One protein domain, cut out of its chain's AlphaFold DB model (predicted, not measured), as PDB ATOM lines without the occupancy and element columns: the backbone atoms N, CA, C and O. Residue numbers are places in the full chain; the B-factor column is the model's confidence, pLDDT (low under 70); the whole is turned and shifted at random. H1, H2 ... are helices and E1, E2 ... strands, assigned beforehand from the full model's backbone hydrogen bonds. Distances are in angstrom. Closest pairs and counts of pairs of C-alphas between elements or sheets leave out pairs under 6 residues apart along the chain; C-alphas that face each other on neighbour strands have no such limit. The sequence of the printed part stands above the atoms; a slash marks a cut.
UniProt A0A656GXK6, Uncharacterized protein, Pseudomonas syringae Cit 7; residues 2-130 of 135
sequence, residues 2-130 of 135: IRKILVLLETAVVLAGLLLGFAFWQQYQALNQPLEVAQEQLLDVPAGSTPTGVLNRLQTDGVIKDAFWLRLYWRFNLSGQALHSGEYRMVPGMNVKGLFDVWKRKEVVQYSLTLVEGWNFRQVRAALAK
ATOM      1  N   ILE A   2     115.504 140.113 188.993       86.25
ATOM      2  CA  ILE A   2     116.741 140.843 189.361       86.25
ATOM      3  C   ILE A   2     117.509 141.429 188.162       86.25
ATOM      4  O   ILE A   2     117.873 142.595 188.193       86.25
ATOM      5  N   ARG A   3     117.683 140.681 187.061       85.56
ATOM      6  CA  ARG A   3     118.373 141.190 185.854       85.56
ATOM      7  C   ARG A   3     117.714 142.440 185.252       85.56
ATOM      8  O   ARG A   3     118.413 143.331 184.800       85.56
ATOM      9  N   LYS A   4     116.377 142.529 185.283       87.81
ATOM     10  CA  LYS A   4     115.643 143.711 184.794       87.81
ATOM     11  C   LYS A   4     115.835 144.912 185.726       87.81
ATOM     12  O   LYS A   4     115.954 146.029 185.245       87.81
ATOM     13  N   ILE A   5     115.897 144.666 187.037       91.56
ATOM     14  CA  ILE A   5     116.159 145.703 188.044       91.56
ATOM     15  C   ILE A   5     117.582 146.243 187.890       91.56
ATOM     16  O   ILE A   5     117.755 147.451 187.904       91.56
ATOM     17  N   LEU A   6     118.577 145.375 187.676       92.75
ATOM     18  CA  LEU A   6     119.966 145.792 187.461       92.75
ATOM     19  C   LEU A   6     120.117 146.661 186.206       92.75
ATOM     20  O   LEU A   6     120.708 147.728 186.289       92.75
ATOM     21  N   VAL A   7     119.496 146.272 185.086       92.94
ATOM     22  CA  VAL A   7     119.508 147.082 183.854       92.94
ATOM     23  C   VAL A   7     118.788 148.422 184.048       92.94
ATOM     24  O   VAL A   7     119.251 149.446 183.553       92.94
ATOM     25  N   LEU A   8     117.676 148.454 184.793       93.88
ATOM     26  CA  LEU A   8     116.995 149.708 185.146       93.88
ATOM     27  C   LEU A   8     117.860 150.607 186.038       93.88
ATOM     28  O   LEU A   8     117.850 151.822 185.877       93.88
ATOM     29  N   LEU A   9     118.626 150.021 186.959       94.44
ATOM     30  CA  LEU A   9     119.534 150.759 187.835       94.44
ATOM     31  C   LEU A   9     120.724 151.325 187.055       94.44
ATOM     32  O   LEU A   9     121.028 152.504 187.191       94.44
ATOM     33  N   GLU A  10     121.354 150.523 186.196       94.06
ATOM     34  CA  GLU A  10     122.445 150.980 185.326       94.06
ATOM     35  C   GLU A  10     121.985 152.100 184.394       94.06
ATOM     36  O   GLU A  10     122.626 153.146 184.316       94.06
ATOM     37  N   THR A  11     120.839 151.926 183.733       94.31
ATOM     38  CA  THR A  11     120.279 152.968 182.859       94.31
ATOM     39  C   THR A  11     119.929 154.234 183.635       94.31
ATOM     40  O   THR A  11     120.237 155.324 183.159       94.31
ATOM     41  N   ALA A  12     119.373 154.121 184.846       94.75
ATOM     42  CA  ALA A  12     119.108 155.271 185.708       94.75
ATOM     43  C   ALA A  12     120.391 156.012 186.115       94.75
ATOM     44  O   ALA A  12     120.412 157.242 186.100       94.75
ATOM     45  N   VAL A  13     121.472 155.291 186.432       95.75
ATOM     46  CA  VAL A  13     122.772 155.894 186.769       95.75
ATOM     47  C   VAL A  13     123.372 156.613 185.561       95.75
ATOM     48  O   VAL A  13     123.833 157.745 185.693       95.75
ATOM     49  N   VAL A  14     123.322 156.002 184.372       95.25
ATOM     50  CA  VAL A  14     123.798 156.635 183.132       95.25
ATOM     51  C   VAL A  14     122.987 157.896 182.816       95.25
ATOM     52  O   VAL A  14     123.567 158.943 182.538       95.25
ATOM     53  N   LEU A  15     121.657 157.832 182.925       95.31
ATOM     54  CA  LEU A  15     120.771 158.989 182.757       95.31
ATOM     55  C   LEU A  15     121.081 160.099 183.763       95.31
ATOM     56  O   LEU A  15     121.182 161.261 183.375       95.31
ATOM     57  N   ALA A  16     121.283 159.758 185.036       94.31
ATOM     58  CA  ALA A  16     121.655 160.726 186.061       94.31
ATOM     59  C   ALA A  16     123.001 161.396 185.741       94.31
ATOM     60  O   ALA A  16     123.113 162.617 185.837       94.31
ATOM     61  N   GLY A  17     124.000 160.627 185.296       94.56
ATOM     62  CA  GLY A  17     125.297 161.158 184.876       94.56
ATOM     63  C   GLY A  17     125.188 162.130 183.698       94.56
ATOM     64  O   GLY A  17     125.773 163.212 183.737       94.56
ATOM     65  N   LEU A  18     124.389 161.790 182.683       94.69
ATOM     66  CA  LEU A  18     124.147 162.662 181.527       94.69
ATOM     67  C   LEU A  18     123.433 163.959 181.921       94.69
ATOM     68  O   LEU A  18     123.835 165.034 181.479       94.69
ATOM     69  N   LEU A  19     122.415 163.878 182.784       93.06
ATOM     70  CA  LEU A  19     121.695 165.053 183.282       93.06
ATOM     71  C   LEU A  19     122.608 165.981 184.090       93.06
ATOM     72  O   LEU A  19     122.557 167.198 183.911       93.06
ATOM     73  N   LEU A  20     123.470 165.423 184.943       90.38
ATOM     74  CA  LEU A  20     124.448 166.201 185.705       90.38
ATOM     75  C   LEU A  20     125.490 166.856 184.791       90.38
ATOM     76  O   LEU A  20     125.796 168.036 184.966       90.38
ATOM     77  N   GLY A  21     125.996 166.124 183.794       92.00
ATOM     78  CA  GLY A  21     126.929 166.662 182.804       92.00
ATOM     79  C   GLY A  21     126.321 167.812 182.000       92.00
ATOM     80  O   GLY A  21     126.948 168.860 181.847       92.00
ATOM     81  N   PHE A  22     125.072 167.655 181.559       91.75
ATOM     82  CA  PHE A  22     124.331 168.697 180.855       91.75
ATOM     83  C   PHE A  22     124.104 169.936 181.731       91.75
ATOM     84  O   PHE A  22     124.386 171.053 181.300       91.75
ATOM     85  N   ALA A  23     123.677 169.750 182.984       89.56
ATOM     86  CA  ALA A  23     123.475 170.846 183.930       89.56
ATOM     87  C   ALA A  23     124.769 171.634 184.193       89.56
ATOM     88  O   ALA A  23     124.760 172.868 184.195       89.56
ATOM     89  N   PHE A  24     125.895 170.935 184.374       89.88
ATOM     90  CA  PHE A  24     127.195 171.572 184.571       89.88
ATOM     91  C   PHE A  24     127.640 172.351 183.331       89.88
ATOM     92  O   PHE A  24     128.093 173.491 183.440       89.88
ATOM     93  N   TRP A  25     127.471 171.764 182.145       91.56
ATOM     94  CA  TRP A  25     127.808 172.419 180.887       91.56
ATOM     95  C   TRP A  25     126.981 173.687 180.662       91.56
ATOM     96  O   TRP A  25     127.536 174.734 180.326       91.56
ATOM     97  N   GLN A  26     125.678 173.629 180.928       90.69
ATOM     98  CA  GLN A  26     124.793 174.771 180.741       90.69
ATOM     99  C   GLN A  26     125.068 175.889 181.752       90.69
ATOM    100  O   GLN A  26     125.095 177.065 181.392       90.69
ATOM    101  N   GLN A  27     125.382 175.533 182.999       91.44
ATOM    102  CA  GLN A  27     125.848 176.500 183.989       91.44
ATOM    103  C   GLN A  27     127.182 177.144 183.588       91.44
ATOM    104  O   GLN A  27     127.349 178.354 183.739       91.44
ATOM    105  N   TYR A  28     128.124 176.363 183.051       90.12
ATOM    106  CA  TYR A  28     129.401 176.883 182.567       90.12
ATOM    107  C   TYR A  28     129.218 177.847 181.389       90.12
ATOM    108  O   TYR A  28     129.862 178.897 181.358       90.12
ATOM    109  N   GLN A  29     128.321 177.541 180.448       92.25
ATOM    110  CA  GLN A  29     127.992 178.464 179.362       92.25
ATOM    111  C   GLN A  29     127.359 179.757 179.882       92.25
ATOM    112  O   GLN A  29     127.830 180.836 179.530       92.25
ATOM    113  N   ALA A  30     126.377 179.666 180.784       90.81
ATOM    114  CA  ALA A  30     125.720 180.840 181.356       90.81
ATOM    115  C   ALA A  30     126.704 181.763 182.103       90.81
ATOM    116  O   ALA A  30     126.566 182.982 182.058       90.81
ATOM    117  N   LEU A  31     127.724 181.213 182.772       89.81
ATOM    118  CA  LEU A  31     128.737 182.007 183.485       89.81
ATOM    119  C   LEU A  31     129.734 182.710 182.560       89.81
ATOM    120  O   LEU A  31     130.201 183.807 182.876       89.81
ATOM    121  N   ASN A  32     130.096 182.065 181.452       91.50
ATOM    122  CA  ASN A  32     131.069 182.596 180.501       91.50
ATOM    123  C   ASN A  32     130.426 183.414 179.382       91.50
ATOM    124  O   ASN A  32     131.151 183.925 178.530       91.50
ATOM    125  N   GLN A  33     129.100 183.557 179.381       90.94
ATOM    126  CA  GLN A  33     128.425 184.389 178.399       90.94
ATOM    127  C   GLN A  33     128.853 185.860 178.547       90.94
ATOM    128  O   GLN A  33     129.013 186.343 179.682       90.94
ATOM    129  N   PRO A  34     129.028 186.570 177.423       91.44
ATOM    130  CA  PRO A  34     129.212 188.011 177.443       91.44
ATOM    131  C   PRO A  34     127.918 188.691 177.901       91.44
ATOM    132  O   PRO A  34     126.817 188.199 177.654       91.44
ATOM    133  N   LEU A  35     128.057 189.824 178.579       88.69
ATOM    134  CA  LEU A  35     126.946 190.722 178.847       88.69
ATOM    135  C   LEU A  35     126.527 191.373 177.521       88.69
ATOM    136  O   LEU A  35     127.358 191.944 176.812       88.69
ATOM    137  N   GLU A  36     125.241 191.298 177.200       88.62
ATOM    138  CA  GLU A  36     124.642 191.879 175.993       88.62
ATOM    139  C   GLU A  36     124.433 193.387 176.208       88.62
ATOM    140  O   GLU A  36     123.314 193.879 176.348       88.62
ATOM    141  N   VAL A  37     125.536 194.133 176.312       86.38
ATOM    142  CA  VAL A  37     125.525 195.582 176.546       86.38
ATOM    143  C   VAL A  37     126.271 196.279 175.412       86.38
ATOM    144  O   VAL A  37     127.461 196.055 175.201       86.38
ATOM    145  N   ALA A  38     125.565 197.146 174.684       81.06
ATOM    146  CA  ALA A  38     126.110 197.851 173.521       81.06
ATOM    147  C   ALA A  38     127.084 198.989 173.883       81.06
ATOM    148  O   ALA A  38     127.949 199.340 173.085       81.06
ATOM    149  N   GLN A  39     126.945 199.578 175.072       83.31
ATOM    150  CA  GLN A  39     127.744 200.712 175.547       83.31
ATOM    151  C   GLN A  39     127.998 200.595 177.050       83.31
ATOM    152  O   GLN A  39     127.302 199.852 177.729       83.31
ATOM    153  N   GLU A  40     128.971 201.323 177.593       84.69
ATOM    154  CA  GLU A  40     129.176 201.351 179.044       84.69
ATOM    155  C   GLU A  40     127.905 201.845 179.756       84.69
ATOM    156  O   GLU A  40     127.365 202.903 179.428       84.69
ATOM    157  N   GLN A  41     127.400 201.053 180.703       85.19
ATOM    158  CA  GLN A  41     126.179 201.349 181.450       85.19
ATOM    159  C   GLN A  41     126.382 201.073 182.937       85.19
ATOM    160  O   GLN A  41     127.101 200.153 183.328       85.19
ATOM    161  N   LEU A  42     125.732 201.875 183.776       85.06
ATOM    162  CA  LEU A  42     125.717 201.673 185.219       85.06
ATOM    163  C   LEU A  42     124.481 200.859 185.593       85.06
ATOM    164  O   LEU A  42     123.351 201.285 185.360       85.06
ATOM    165  N   LEU A  43     124.706 199.684 186.172       85.94
ATOM    166  CA  LEU A  43     123.661 198.892 186.797       85.94
ATOM    167  C   LEU A  43     123.381 199.461 188.181       85.94
ATOM    168  O   LEU A  43     124.205 199.318 189.083       85.94
ATOM    169  N   ASP A  44     122.208 200.056 188.345       85.62
ATOM    170  CA  ASP A  44     121.715 200.470 189.651       85.62
ATOM    171  C   ASP A  44     121.140 199.263 190.410       85.62
ATOM    172  O   ASP A  44     120.207 198.595 189.945       85.62
ATOM    173  N   VAL A  45     121.721 198.971 191.575       86.50
ATOM    174  CA  VAL A  45     121.264 197.934 192.503       86.50
ATOM    175  C   VAL A  45     120.694 198.614 193.754       86.50
ATOM    176  O   VAL A  45     121.462 199.014 194.634       86.50
ATOM    177  N   PRO A  46     119.355 198.698 193.881       81.31
ATOM    178  CA  PRO A  46     118.706 199.319 195.033       81.31
ATOM    179  C   PRO A  46     119.041 198.637 196.365       81.31
ATOM    180  O   PRO A  46     119.240 197.417 196.421       81.31
ATOM    181  N   ALA A  47     119.012 199.405 197.458       78.12
ATOM    182  CA  ALA A  47     119.101 198.885 198.824       78.12
ATOM    183  C   ALA A  47     118.041 197.800 199.089       78.12
ATOM    184  O   ALA A  47     116.871 197.952 198.747       78.12
ATOM    185  N   GLY A  48     118.465 196.673 199.669       79.62
ATOM    186  CA  GLY A  48     117.593 195.518 199.923       79.62
ATOM    187  C   GLY A  48     117.353 194.601 198.714       79.62
ATOM    188  O   GLY A  48     116.635 193.609 198.838       79.62
ATOM    189  N   SER A  49     117.965 194.879 197.556       83.50
ATOM    190  CA  SER A  49     117.881 193.994 196.390       83.50
ATOM    191  C   SER A  49     118.544 192.645 196.656       83.50
ATOM    192  O   SER A  49     119.658 192.560 197.171       83.50
ATOM    193  N   THR A  50     117.881 191.565 196.242       86.19
ATOM    194  CA  THR A  50     118.470 190.223 196.299       86.19
ATOM    195  C   THR A  50     119.246 189.919 195.012       86.19
ATOM    196  O   THR A  50     118.806 190.326 193.934       86.19
ATOM    197  N   PRO A  51     120.338 189.130 195.074       86.19
ATOM    198  CA  PRO A  51     121.061 188.669 193.883       86.19
ATOM    199  C   PRO A  51     120.141 188.026 192.841       86.19
ATOM    200  O   PRO A  51     120.244 188.280 191.645       86.19
ATOM    201  N   THR A  52     119.175 187.239 193.315       88.25
ATOM    202  CA  THR A  52     118.131 186.621 192.495       88.25
ATOM    203  C   THR A  52     117.273 187.654 191.768       88.25
ATOM    204  O   THR A  52     116.998 187.479 190.583       88.25
ATOM    205  N   GLY A  53     116.846 188.712 192.460       89.38
ATOM    206  CA  GLY A  53     116.041 189.779 191.870       89.38
ATOM    207  C   GLY A  53     116.802 190.544 190.790       89.38
ATOM    208  O   GLY A  53     116.271 190.743 189.701       89.38
ATOM    209  N   VAL A  54     118.063 190.891 191.057       90.81
ATOM    210  CA  VAL A  54     118.911 191.611 190.093       90.81
ATOM    211  C   VAL A  54     119.190 190.760 188.857       90.81
ATOM    212  O   VAL A  54     119.034 191.249 187.745       90.81
ATOM    213  N   LEU A  55     119.513 189.473 189.019       91.75
ATOM    214  CA  LEU A  55     119.709 188.562 187.884       91.75
ATOM    215  C   LEU A  55     118.444 188.404 187.030       91.75
ATOM    216  O   LEU A  55     118.523 188.411 185.807       91.75
ATOM    217  N   ASN A  56     117.270 188.296 187.653       92.06
ATOM    218  CA  ASN A  56     116.016 188.241 186.902       92.06
ATOM    219  C   ASN A  56     115.766 189.542 186.132       92.06
ATOM    220  O   ASN A  56     115.359 189.488 184.978       92.06
ATOM    221  N   ARG A  57     116.038 190.697 186.752       91.62
ATOM    222  CA  ARG A  57     115.911 192.003 186.098       91.62
ATOM    223  C   ARG A  57     116.846 192.115 184.896       91.62
ATOM    224  O   ARG A  57     116.377 192.409 183.809       91.62
ATOM    225  N   LEU A  58     118.122 191.771 185.064       91.12
ATOM    226  CA  LEU A  58     119.105 191.758 183.976       91.12
ATOM    227  C   LEU A  58     118.688 190.841 182.819       91.12
ATOM    228  O   LEU A  58     118.968 191.150 181.665       91.12
ATOM    229  N   GLN A  59     118.022 189.718 183.108       92.88
ATOM    230  CA  GLN A  59     117.497 188.841 182.063       92.88
ATOM    231  C   GLN A  59     116.310 189.469 181.330       92.88
ATOM    232  O   GLN A  59     116.232 189.382 180.109       92.88
ATOM    233  N   THR A  60     115.389 190.098 182.062       90.75
ATOM    234  CA  THR A  60     114.252 190.826 181.477       90.75
ATOM    235  C   THR A  60     114.722 191.984 180.601       90.75
ATOM    236  O   THR A  60     114.175 192.192 179.524       90.75
ATOM    237  N   ASP A  61     115.776 192.679 181.029       88.44
ATOM    238  CA  ASP A  61     116.408 193.775 180.293       88.44
ATOM    239  C   ASP A  61     117.255 193.267 179.104       88.44
ATOM    240  O   ASP A  61     117.810 194.059 178.347       88.44
ATOM    241  N   GLY A  62     117.363 191.944 178.921       89.00
ATOM    242  CA  GLY A  62     118.081 191.309 177.816       89.00
ATOM    243  C   GLY A  62     119.604 191.300 177.958       89.00
ATOM    244  O   GLY A  62     120.279 190.813 177.057       89.00
ATOM    245  N   VAL A  63     120.143 191.783 179.081       90.31
ATOM    246  CA  VAL A  63     121.588 191.892 179.347       90.31
ATOM    247  C   VAL A  63     122.235 190.522 179.556       90.31
ATOM    248  O   VAL A  63     123.395 190.312 179.201       90.31
ATOM    249  N   ILE A  64     121.497 189.582 180.152       92.88
ATOM    250  CA  ILE A  64     121.952 188.209 180.391       92.88
ATOM    251  C   ILE A  64     120.908 187.198 179.937       92.88
ATOM    252  O   ILE A  64     119.715 187.484 179.886       92.88
ATOM    253  N   LYS A  65     121.356 185.972 179.681       90.12
ATOM    254  CA  LYS A  65     120.491 184.816 179.429       90.12
ATOM    255  C   LYS A  65     120.627 183.821 180.580       90.12
ATOM    256  O   LYS A  65     121.555 183.912 181.388       90.12
ATOM    257  N   ASP A  66     119.676 182.899 180.686       90.31
ATOM    258  CA  ASP A  66     119.770 181.761 181.606       90.31
ATOM    259  C   ASP A  66     119.977 182.131 183.093       90.31
ATOM    260  O   ASP A  66     120.693 181.455 183.842       90.31
ATOM    261  N   ALA A  67     119.288 183.171 183.582       91.25
ATOM    262  CA  ALA A  67     119.389 183.618 184.974       91.25
ATOM    263  C   ALA A  67     119.026 182.522 185.982       91.25
ATOM    264  O   ALA A  67     119.458 182.567 187.131       91.25
ATOM    265  N   PHE A  68     118.256 181.504 185.589       91.31
ATOM    266  CA  PHE A  68     118.035 180.321 186.421       91.31
ATOM    267  C   PHE A  68     119.350 179.624 186.813       91.31
ATOM    268  O   PHE A  68     119.594 179.416 188.005       91.31
ATOM    269  N   TRP A  69     120.221 179.329 185.845       91.75
ATOM    270  CA  TRP A  69     121.498 178.649 186.080       91.75
ATOM    271  C   TRP A  69     122.484 179.519 186.864       91.75
ATOM    272  O   TRP A  69     123.198 179.020 187.740       91.75
ATOM    273  N   LEU A  70     122.458 180.829 186.615       91.06
ATOM    274  CA  LEU A  70     123.247 181.822 187.346       91.06
ATOM    275  C   LEU A  70     122.813 181.952 188.807       91.06
ATOM    276  O   LEU A  70     123.651 181.976 189.706       91.06
ATOM    277  N   ARG A  71     121.503 181.963 189.071       91.06
ATOM    278  CA  ARG A  71     120.958 181.949 190.438       91.06
ATOM    279  C   ARG A  71     121.304 180.664 191.172       91.06
ATOM    280  O   ARG A  71     121.605 180.707 192.364       91.06
ATOM    281  N   LEU A  72     121.266 179.527 190.478       90.81
ATOM    282  CA  LEU A  72     121.672 178.245 191.046       90.81
ATOM    283  C   LEU A  72     123.154 178.276 191.432       90.81
ATOM    284  O   LEU A  72     123.503 177.918 192.555       90.81
ATOM    285  N   TYR A  73     124.005 178.791 190.538       89.44
ATOM    286  CA  TYR A  73     125.429 178.975 190.811       89.44
ATOM    287  C   TYR A  73     125.650 179.866 192.032       89.44
ATOM    288  O   TYR A  73     126.362 179.465 192.953       89.44
ATOM    289  N   TRP A  74     124.997 181.033 192.069       87.88
ATOM    290  CA  TRP A  74     125.082 181.966 193.187       87.88
ATOM    291  C   TRP A  74     124.672 181.301 194.501       87.88
ATOM    292  O   TRP A  74     125.372 181.406 195.502       87.88
ATOM    293  N   ARG A  75     123.565 180.555 194.511       87.12
ATOM    294  CA  ARG A  75     123.056 179.927 195.734       87.12
ATOM    295  C   ARG A  75     123.972 178.837 196.290       87.12
ATOM    296  O   ARG A  75     124.009 178.676 197.502       87.12
ATOM    297  N   PHE A  76     124.705 178.109 195.450       86.75
ATOM    298  CA  PHE A  76     125.629 177.072 195.926       86.75
ATOM    299  C   PHE A  76     127.048 177.584 196.190       86.75
ATOM    300  O   PHE A  76     127.693 177.108 197.118       86.75
ATOM    301  N   ASN A  77     127.535 178.552 195.409       84.88
ATOM    302  CA  ASN A  77     128.930 179.012 195.471       84.88
ATOM    303  C   ASN A  77     129.101 180.328 196.241       84.88
ATOM    304  O   ASN A  77     130.201 180.645 196.683       84.88
ATOM    305  N   LEU A  78     128.036 181.125 196.357       82.00
ATOM    306  CA  LEU A  78     128.062 182.510 196.844       82.00
ATOM    307  C   LEU A  78     126.970 182.776 197.889       82.00
ATOM    308  O   LEU A  78     126.633 183.925 198.154       82.00
ATOM    309  N   SER A  79     126.437 181.729 198.527       73.12
ATOM    310  CA  SER A  79     125.391 181.830 199.558       73.12
ATOM    311  C   SER A  79     125.750 182.755 200.722       73.12
ATOM    312  O   SER A  79     124.857 183.361 201.304       73.12
ATOM    313  N   GLY A  80     127.039 182.877 201.052       71.50
ATOM    314  CA  GLY A  80     127.541 183.767 202.104       71.50
ATOM    315  C   GLY A  80     127.901 185.179 201.639       71.50
ATOM    316  O   GLY A  80     128.288 186.002 202.466       71.50
ATOM    317  N   GLN A  81     127.816 185.480 200.340       76.38
ATOM    318  CA  GLN A  81     128.129 186.809 199.824       76.38
ATOM    319  C   GLN A  81     126.864 187.654 199.718       76.38
ATOM    320  O   GLN A  81     125.934 187.336 198.978       76.38
ATOM    321  N   ALA A  82     126.842 188.750 200.471       72.31
ATOM    322  CA  ALA A  82     125.796 189.751 200.356       72.31
ATOM    323  C   ALA A  82     126.017 190.580 199.088       72.31
ATOM    324  O   ALA A  82     127.124 191.058 198.834       72.31
ATOM    325  N   LEU A  83     124.951 190.768 198.310       81.00
ATOM    326  CA  LEU A  83     124.954 191.765 197.252       81.00
ATOM    327  C   LEU A  83     124.854 193.148 197.892       81.00
ATOM    328  O   LEU A  83     123.927 193.420 198.653       81.00
ATOM    329  N   HIS A  84     125.818 194.007 197.581       80.25
ATOM    330  CA  HIS A  84     125.812 195.385 198.046       80.25
ATOM    331  C   HIS A  84     124.998 196.259 197.100       80.25
ATOM    332  O   HIS A  84     125.087 196.108 195.879       80.25
ATOM    333  N   SER A  85     124.223 197.171 197.677       80.81
ATOM    334  CA  SER A  85     123.545 198.219 196.930       80.81
ATOM    335  C   SER A  85     124.536 199.260 196.436       80.81
ATOM    336  O   SER A  85     125.505 199.579 197.127       80.81
ATOM    337  N   GLY A  86     124.281 199.786 195.247       80.75
ATOM    338  CA  GLY A  86     125.142 200.754 194.589       80.75
ATOM    339  C   GLY A  86     125.121 200.599 193.078       80.75
ATOM    340  O   GLY A  86     124.425 199.747 192.523       80.75
ATOM    341  N   GLU A  87     125.914 201.434 192.418       81.75
ATOM    342  CA  GLU A  87     126.052 201.421 190.969       81.75
ATOM    343  C   GLU A  87     127.267 200.584 190.570       81.75
ATOM    344  O   GLU A  87     128.395 200.862 190.987       81.75
ATOM    345  N   TYR A  88     127.036 199.561 189.750       85.31
ATOM    346  CA  TYR A  88     128.094 198.729 189.184       85.31
ATOM    347  C   TYR A  88     128.302 199.071 187.719       85.31
ATOM    348  O   TYR A  88     127.354 199.172 186.943       85.31
ATOM    349  N   ARG A  89     129.562 199.217 187.323       84.81
ATOM    350  CA  ARG A  89     129.916 199.516 185.940       84.81
ATOM    351  C   ARG A  89     129.889 198.243 185.099       84.81
ATOM    352  O   ARG A  89     130.630 197.304 185.372       84.81
ATOM    353  N   MET A  90     129.056 198.236 184.065       87.81
ATOM    354  CA  MET A  90     129.007 197.188 183.050       87.81
ATOM    355  C   MET A  90     129.655 197.717 181.775       87.81
ATOM    356  O   MET A  90     129.217 198.726 181.221       87.81
ATOM    357  N   VAL A  91     130.702 197.035 181.315       86.44
ATOM    358  CA  VAL A  91     131.410 197.380 180.077       86.44
ATOM    359  C   VAL A  91     131.097 196.362 178.977       86.44
ATOM    360  O   VAL A  91     130.941 195.175 179.280       86.44
ATOM    361  N   PRO A  92     131.031 196.784 177.703       85.69
ATOM    362  CA  PRO A  92     130.898 195.861 176.581       85.69
ATOM    363  C   PRO A  92     132.019 194.814 176.591       85.69
ATOM    364  O   PRO A  92     133.186 195.141 176.808       85.69
ATOM    365  N   GLY A  93     131.670 193.546 176.371       84.31
ATOM    366  CA  GLY A  93     132.627 192.431 176.385       84.31
ATOM    367  C   GLY A  93     132.994 191.899 177.777       84.31
ATOM    368  O   GLY A  93     133.765 190.947 177.874       84.31
ATOM    369  N   MET A  94     132.443 192.462 178.858       86.88
ATOM    370  CA  MET A  94     132.499 191.830 180.178       86.88
ATOM    371  C   MET A  94     131.612 190.580 180.193       86.88
ATOM    372  O   MET A  94     130.508 190.596 179.659       86.88
ATOM    373  N   ASN A  95     132.071 189.508 180.839       91.69
ATOM    374  CA  ASN A  95     131.286 188.284 181.014       91.69
ATOM    375  C   ASN A  95     130.560 188.288 182.363       91.69
ATOM    376  O   ASN A  95     130.972 188.977 183.300       91.69
ATOM    377  N   VAL A  96     129.539 187.442 182.515       90.62
ATOM    378  CA  VAL A  96     128.793 187.318 183.783       90.62
ATOM    379  C   VAL A  96     129.694 186.946 184.961       90.62
ATOM    380  O   VAL A  96     129.535 187.482 186.056       90.62
ATOM    381  N   LYS A  97     130.689 186.080 184.747       89.00
ATOM    382  CA  LYS A  97     131.707 185.791 185.766       89.00
ATOM    383  C   LYS A  97     132.421 187.062 186.251       89.00
ATOM    384  O   LYS A  97     132.625 187.214 187.451       89.00
ATOM    385  N   GLY A  98     132.754 187.974 185.336       87.62
ATOM    386  CA  GLY A  98     133.369 189.261 185.662       87.62
ATOM    387  C   GLY A  98     132.435 190.155 186.475       87.62
ATOM    388  O   GLY A  98     132.858 190.708 187.486       87.62
ATOM    389  N   LEU A  99     131.149 190.211 186.112       88.06
ATOM    390  CA  LEU A  99     130.129 190.910 186.902       88.06
ATOM    391  C   LEU A  99     130.046 190.361 188.332       88.06
ATOM    392  O   LEU A  99     130.015 191.123 189.295       88.06
ATOM    393  N   PHE A 100     130.057 189.035 188.487       88.00
ATOM    394  CA  PHE A 100     130.087 188.418 189.809       88.00
ATOM    395  C   PHE A 100     131.339 188.792 190.580       88.00
ATOM    396  O   PHE A 100     131.206 189.131 191.749       88.00
ATOM    397  N   ASP A 101     132.518 188.773 189.959       86.69
ATOM    398  CA  ASP A 101     133.767 189.172 190.612       86.69
ATOM    399  C   ASP A 101     133.718 190.629 191.106       86.69
ATOM    400  O   ASP A 101     134.110 190.886 192.246       86.69
ATOM    401  N   VAL A 102     133.148 191.550 190.321       84.50
ATOM    402  CA  VAL A 102     132.888 192.947 190.727       84.50
ATOM    403  C   VAL A 102     131.953 193.000 191.945       84.50
ATOM    404  O   VAL A 102     132.237 193.702 192.921       84.50
ATOM    405  N   TRP A 103     130.874 192.208 191.948       85.31
ATOM    406  CA  TRP A 103     129.958 192.116 193.092       85.31
ATOM    407  C   TRP A 103     130.650 191.560 194.344       85.31
ATOM    408  O   TRP A 103     130.444 192.095 195.433       85.31
ATOM    409  N   LYS A 104     131.521 190.542 194.215       81.44
ATOM    410  CA  LYS A 104     132.278 189.994 195.362       81.44
ATOM    411  C   LYS A 104     133.235 191.025 195.947       81.44
ATOM    412  O   LYS A 104     133.403 191.091 197.163       81.44
ATOM    413  N   ARG A 105     133.891 191.794 195.072       78.38
ATOM    414  CA  ARG A 105     134.880 192.814 195.444       78.38
ATOM    415  C   ARG A 105     134.247 194.085 195.998       78.38
ATOM    416  O   ARG A 105     134.965 194.898 196.567       78.38
ATOM    417  N   LYS A 106     132.919 194.229 195.892       73.62
ATOM    418  CA  LYS A 106     132.186 195.442 196.284       73.62
ATOM    419  C   LYS A 106     132.715 196.674 195.551       73.62
ATOM    420  O   LYS A 106     132.780 197.759 196.122       73.62
ATOM    421  N   GLU A 107     133.101 196.493 194.290       67.12
ATOM    422  CA  GLU A 107     133.557 197.570 193.406       67.12
ATOM    423  C   GLU A 107     132.351 198.390 192.920       67.12
ATOM    424  O   GLU A 107     132.025 198.444 191.735       67.12
ATOM    425  N   VAL A 108     131.644 198.994 193.876       66.31
ATOM    426  CA  VAL A 108     130.605 199.989 193.618       66.31
ATOM    427  C   VAL A 108     131.266 201.317 193.276       66.31
ATOM    428  O   VAL A 108     132.306 201.672 193.838       66.31
ATOM    429  N   VAL A 109     130.660 202.073 192.362       61.72
ATOM    430  CA  VAL A 109     131.094 203.440 192.063       61.72
ATOM    431  C   VAL A 109     130.938 204.283 193.332       61.72
ATOM    432  O   VAL A 109     129.826 204.545 193.787       61.72
ATOM    433  N   GLN A 110     132.063 204.679 193.933       57.34
ATOM    434  CA  GLN A 110     132.079 205.535 195.117       57.34
ATOM    435  C   GLN A 110     132.025 207.001 194.694       57.34
ATOM    436  O   GLN A 110     132.927 207.503 194.024       57.34
ATOM    437  N   TYR A 111     130.982 207.706 195.122       54.50
ATOM    438  CA  TYR A 111     130.911 209.156 194.996       54.50
ATOM    439  C   TYR A 111     131.651 209.786 196.180       54.50
ATOM    440  O   TYR A 111     131.177 209.752 197.313       54.50
ATOM    441  N   SER A 112     132.839 210.341 195.940       50.28
ATOM    442  CA  SER A 112     133.583 211.062 196.974       50.28
ATOM    443  C   SER A 112     132.953 212.435 197.211       50.28
ATOM    444  O   SER A 112     133.022 213.310 196.344       50.28
ATOM    445  N   LEU A 113     132.368 212.650 198.389       53.97
ATOM    446  CA  LEU A 113     131.983 213.987 198.831       53.97
ATOM    447  C   LEU A 113     133.215 214.679 199.422       53.97
ATOM    448  O   LEU A 113     133.646 214.362 200.530       53.97
ATOM    449  N   THR A 114     133.796 215.630 198.692       60.38
ATOM    450  CA  THR A 114     134.867 216.474 199.233       60.38
ATOM    451  C   THR A 114     134.262 217.468 200.221       60.38
ATOM    452  O   THR A 114     133.684 218.483 199.834       60.38
ATOM    453  N   LEU A 115     134.377 217.161 201.511       57.47
ATOM    454  CA  LEU A 115     134.061 218.096 202.585       57.47
ATOM    455  C   LEU A 115     135.209 219.102 202.686       57.47
ATOM    456  O   LEU A 115     136.336 218.731 203.000       57.47
ATOM    457  N   VAL A 116     134.934 220.369 202.391       69.56
ATOM    458  CA  VAL A 116     135.917 221.440 202.589       69.56
ATOM    459  C   VAL A 116     135.953 221.782 204.081       69.56
ATOM    460  O   VAL A 116     134.902 221.986 204.698       69.56
ATOM    461  N   GLU A 117     137.149 221.841 204.670       56.25
ATOM    462  CA  GLU A 117     137.324 222.291 206.056       56.25
ATOM    463  C   GLU A 117     136.701 223.687 206.245       56.25
ATOM    464  O   GLU A 117     136.937 224.604 205.459       56.25
ATOM    465  N   GLY A 118     135.856 223.839 207.272       68.81
ATOM    466  CA  GLY A 118     135.131 225.083 207.570       68.81
ATOM    467  C   GLY A 118     133.646 225.100 207.184       68.81
ATOM    468  O   GLY A 118     132.967 226.102 207.417       68.81
ATOM    469  N   TRP A 119     133.103 224.013 206.629       72.94
ATOM    470  CA  TRP A 119     131.665 223.916 206.357       72.94
ATOM    471  C   TRP A 119     130.825 223.856 207.634       72.94
ATOM    472  O   TRP A 119     131.095 223.085 208.555       72.94
ATOM    473  N   ASN A 120     129.742 224.634 207.667       75.25
ATOM    474  CA  ASN A 120     128.747 224.529 208.730       75.25
ATOM    475  C   ASN A 120     127.785 223.350 208.473       75.25
ATOM    476  O   ASN A 120     127.552 222.942 207.333       75.25
ATOM    477  N   PHE A 121     127.151 222.836 209.531       73.62
ATOM    478  CA  PHE A 121     126.235 221.688 209.446       73.62
ATOM    479  C   PHE A 121     125.063 221.891 208.459       73.62
ATOM    480  O   PHE A 121     124.616 220.950 207.805       73.62
ATOM    481  N   ARG A 122     124.583 223.132 208.279       74.31
ATOM    482  CA  ARG A 122     123.546 223.464 207.281       74.31
ATOM    483  C   ARG A 122     124.072 223.406 205.845       74.31
ATOM    484  O   ARG A 122     123.306 223.036 204.962       74.31
ATOM    485  N   GLN A 123     125.341 223.736 205.608       68.94
ATOM    486  CA  GLN A 123     125.994 223.653 204.296       68.94
ATOM    487  C   GLN A 123     126.259 222.198 203.903       68.94
ATOM    488  O   GLN A 123     125.953 221.822 202.776       68.94
ATOM    489  N   VAL A 124     126.695 221.361 204.853       69.69
ATOM    490  CA  VAL A 124     126.808 219.904 204.655       69.69
ATOM    491  C   VAL A 124     125.442 219.303 204.311       69.69
ATOM    492  O   VAL A 124     125.311 218.608 203.307       69.69
ATOM    493  N   ARG A 125     124.389 219.646 205.069       72.81
ATOM    494  CA  ARG A 125     123.019 219.180 204.790       72.81
ATOM    495  C   ARG A 125     122.489 219.670 203.439       72.81
ATOM    496  O   ARG A 125     121.774 218.934 202.773       72.81
ATOM    497  N   ALA A 126     122.823 220.892 203.024       69.56
ATOM    498  CA  ALA A 126     122.422 221.425 201.720       69.56
ATOM    499  C   ALA A 126     123.175 220.765 200.552       69.56
ATOM    500  O   ALA A 126     122.597 220.585 199.483       69.56
ATOM    501  N   ALA A 127     124.444 220.394 200.748       65.44
ATOM    502  CA  ALA A 127     125.226 219.650 199.765       65.44
ATOM    503  C   ALA A 127     124.741 218.197 199.630       65.44
ATOM    504  O   ALA A 127     124.564 217.729 198.510       65.44
ATOM    505  N   LEU A 128     124.426 217.540 200.752       65.12
ATOM    506  CA  LEU A 128     123.777 216.224 200.779       65.12
ATOM    507  C   LEU A 128     122.397 216.269 200.112       65.12
ATOM    508  O   LEU A 128     122.130 215.488 199.210       65.12
ATOM    509  N   ALA A 129     121.556 217.253 200.445       63.69
ATOM    510  CA  ALA A 129     120.235 217.415 199.828       63.69
ATOM    511  C   ALA A 129     120.288 217.722 198.317       63.69
ATOM    512  O   ALA A 129     119.310 217.495 197.608       63.69
ATOM    513  N   LYS A 130     121.413 218.245 197.810       61.16
ATOM    514  CA  LYS A 130     121.646 218.426 196.367       61.16
ATOM    515  C   LYS A 130     122.113 217.147 195.669       61.16
ATOM    516  O   LYS A 130     121.950 217.043 194.456       61.16
TER     517      LYS A 130
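What this domain is: This is residues 2 to 130 of the 135 residues of an uncharacterized protein of Pseudomonas syringae Cit 7 (UniProt A0A656GXK6). A small two-stranded antiparallel ribbon, E1 and E2, and three short helices, H2, H3 and H4, form a small body; the long helix H1 sticks out from one end with residues 2 to 22, and a tail leads from the other end to the far helix H5. The printed part has 129 residues, with five named helices and two named strands in the order H1 E1 H2 H3 E2 H4 H5, and is mostly helix. It is an extended rod, with a radius of gyration of the C-alphas of 22.3 A and spans of 88 by 31 by 21 A.

Where its parts are: Start at the sheet: E1 is residues 41 to 45 and E2 residues 86 to 90. Find C-alpha 2 at (116.741, 140.843, 189.361); from there H1, residues 2 to 32, runs 45.0 A to C-alpha 32 at (131.069, 182.596, 180.501). H2 is residues 51 to 60, 14.3 A, H3 residues 67 to 77, 14.9 A, and H4 residues 96 to 105, 14.3 A. H5, residues 121 to 130, 14.2 A, ends at C-alpha 130 at (121.646, 218.426, 196.367).

How they stand to each other: E1 and E2 are antiparallel at 148 degrees, with N 43 and O 88 within hydrogen-bond range at 2.8 A. The closest C-alphas of E2 and H4, Met 90 and Leu 99, are 7.5 A apart. H2 and H3 form a helical hairpin and touch at Leu 55 and Ala 67, closest C-alphas 5.7 A, with a shallow tilt of 19 degrees. H1 touches H3 with residues 26 to 31 alone, about perpendicular at 81 degrees; the closest C-alphas, Gln 27 and Trp 69, are 5.3 A apart. H1 and H4 touch only at their ends, with C-alphas Leu 31 and Val 96 closest at 5.3 A. H4 and H5 are apart. In H1, H2, H3, H4 and H5 every O i to N i+4 pair is within hydrogen-bond range.

The domain as a whole: The C-alphas of Arg 3 and Gly 118, the two farthest apart, are 88.3 A apart. The printed part has no cut, and the link from H4 to H5, residues 106 to 120, is long. Look for pLDDT under 70 at residues 107 to 118, 123 to 124 and 126 to 130.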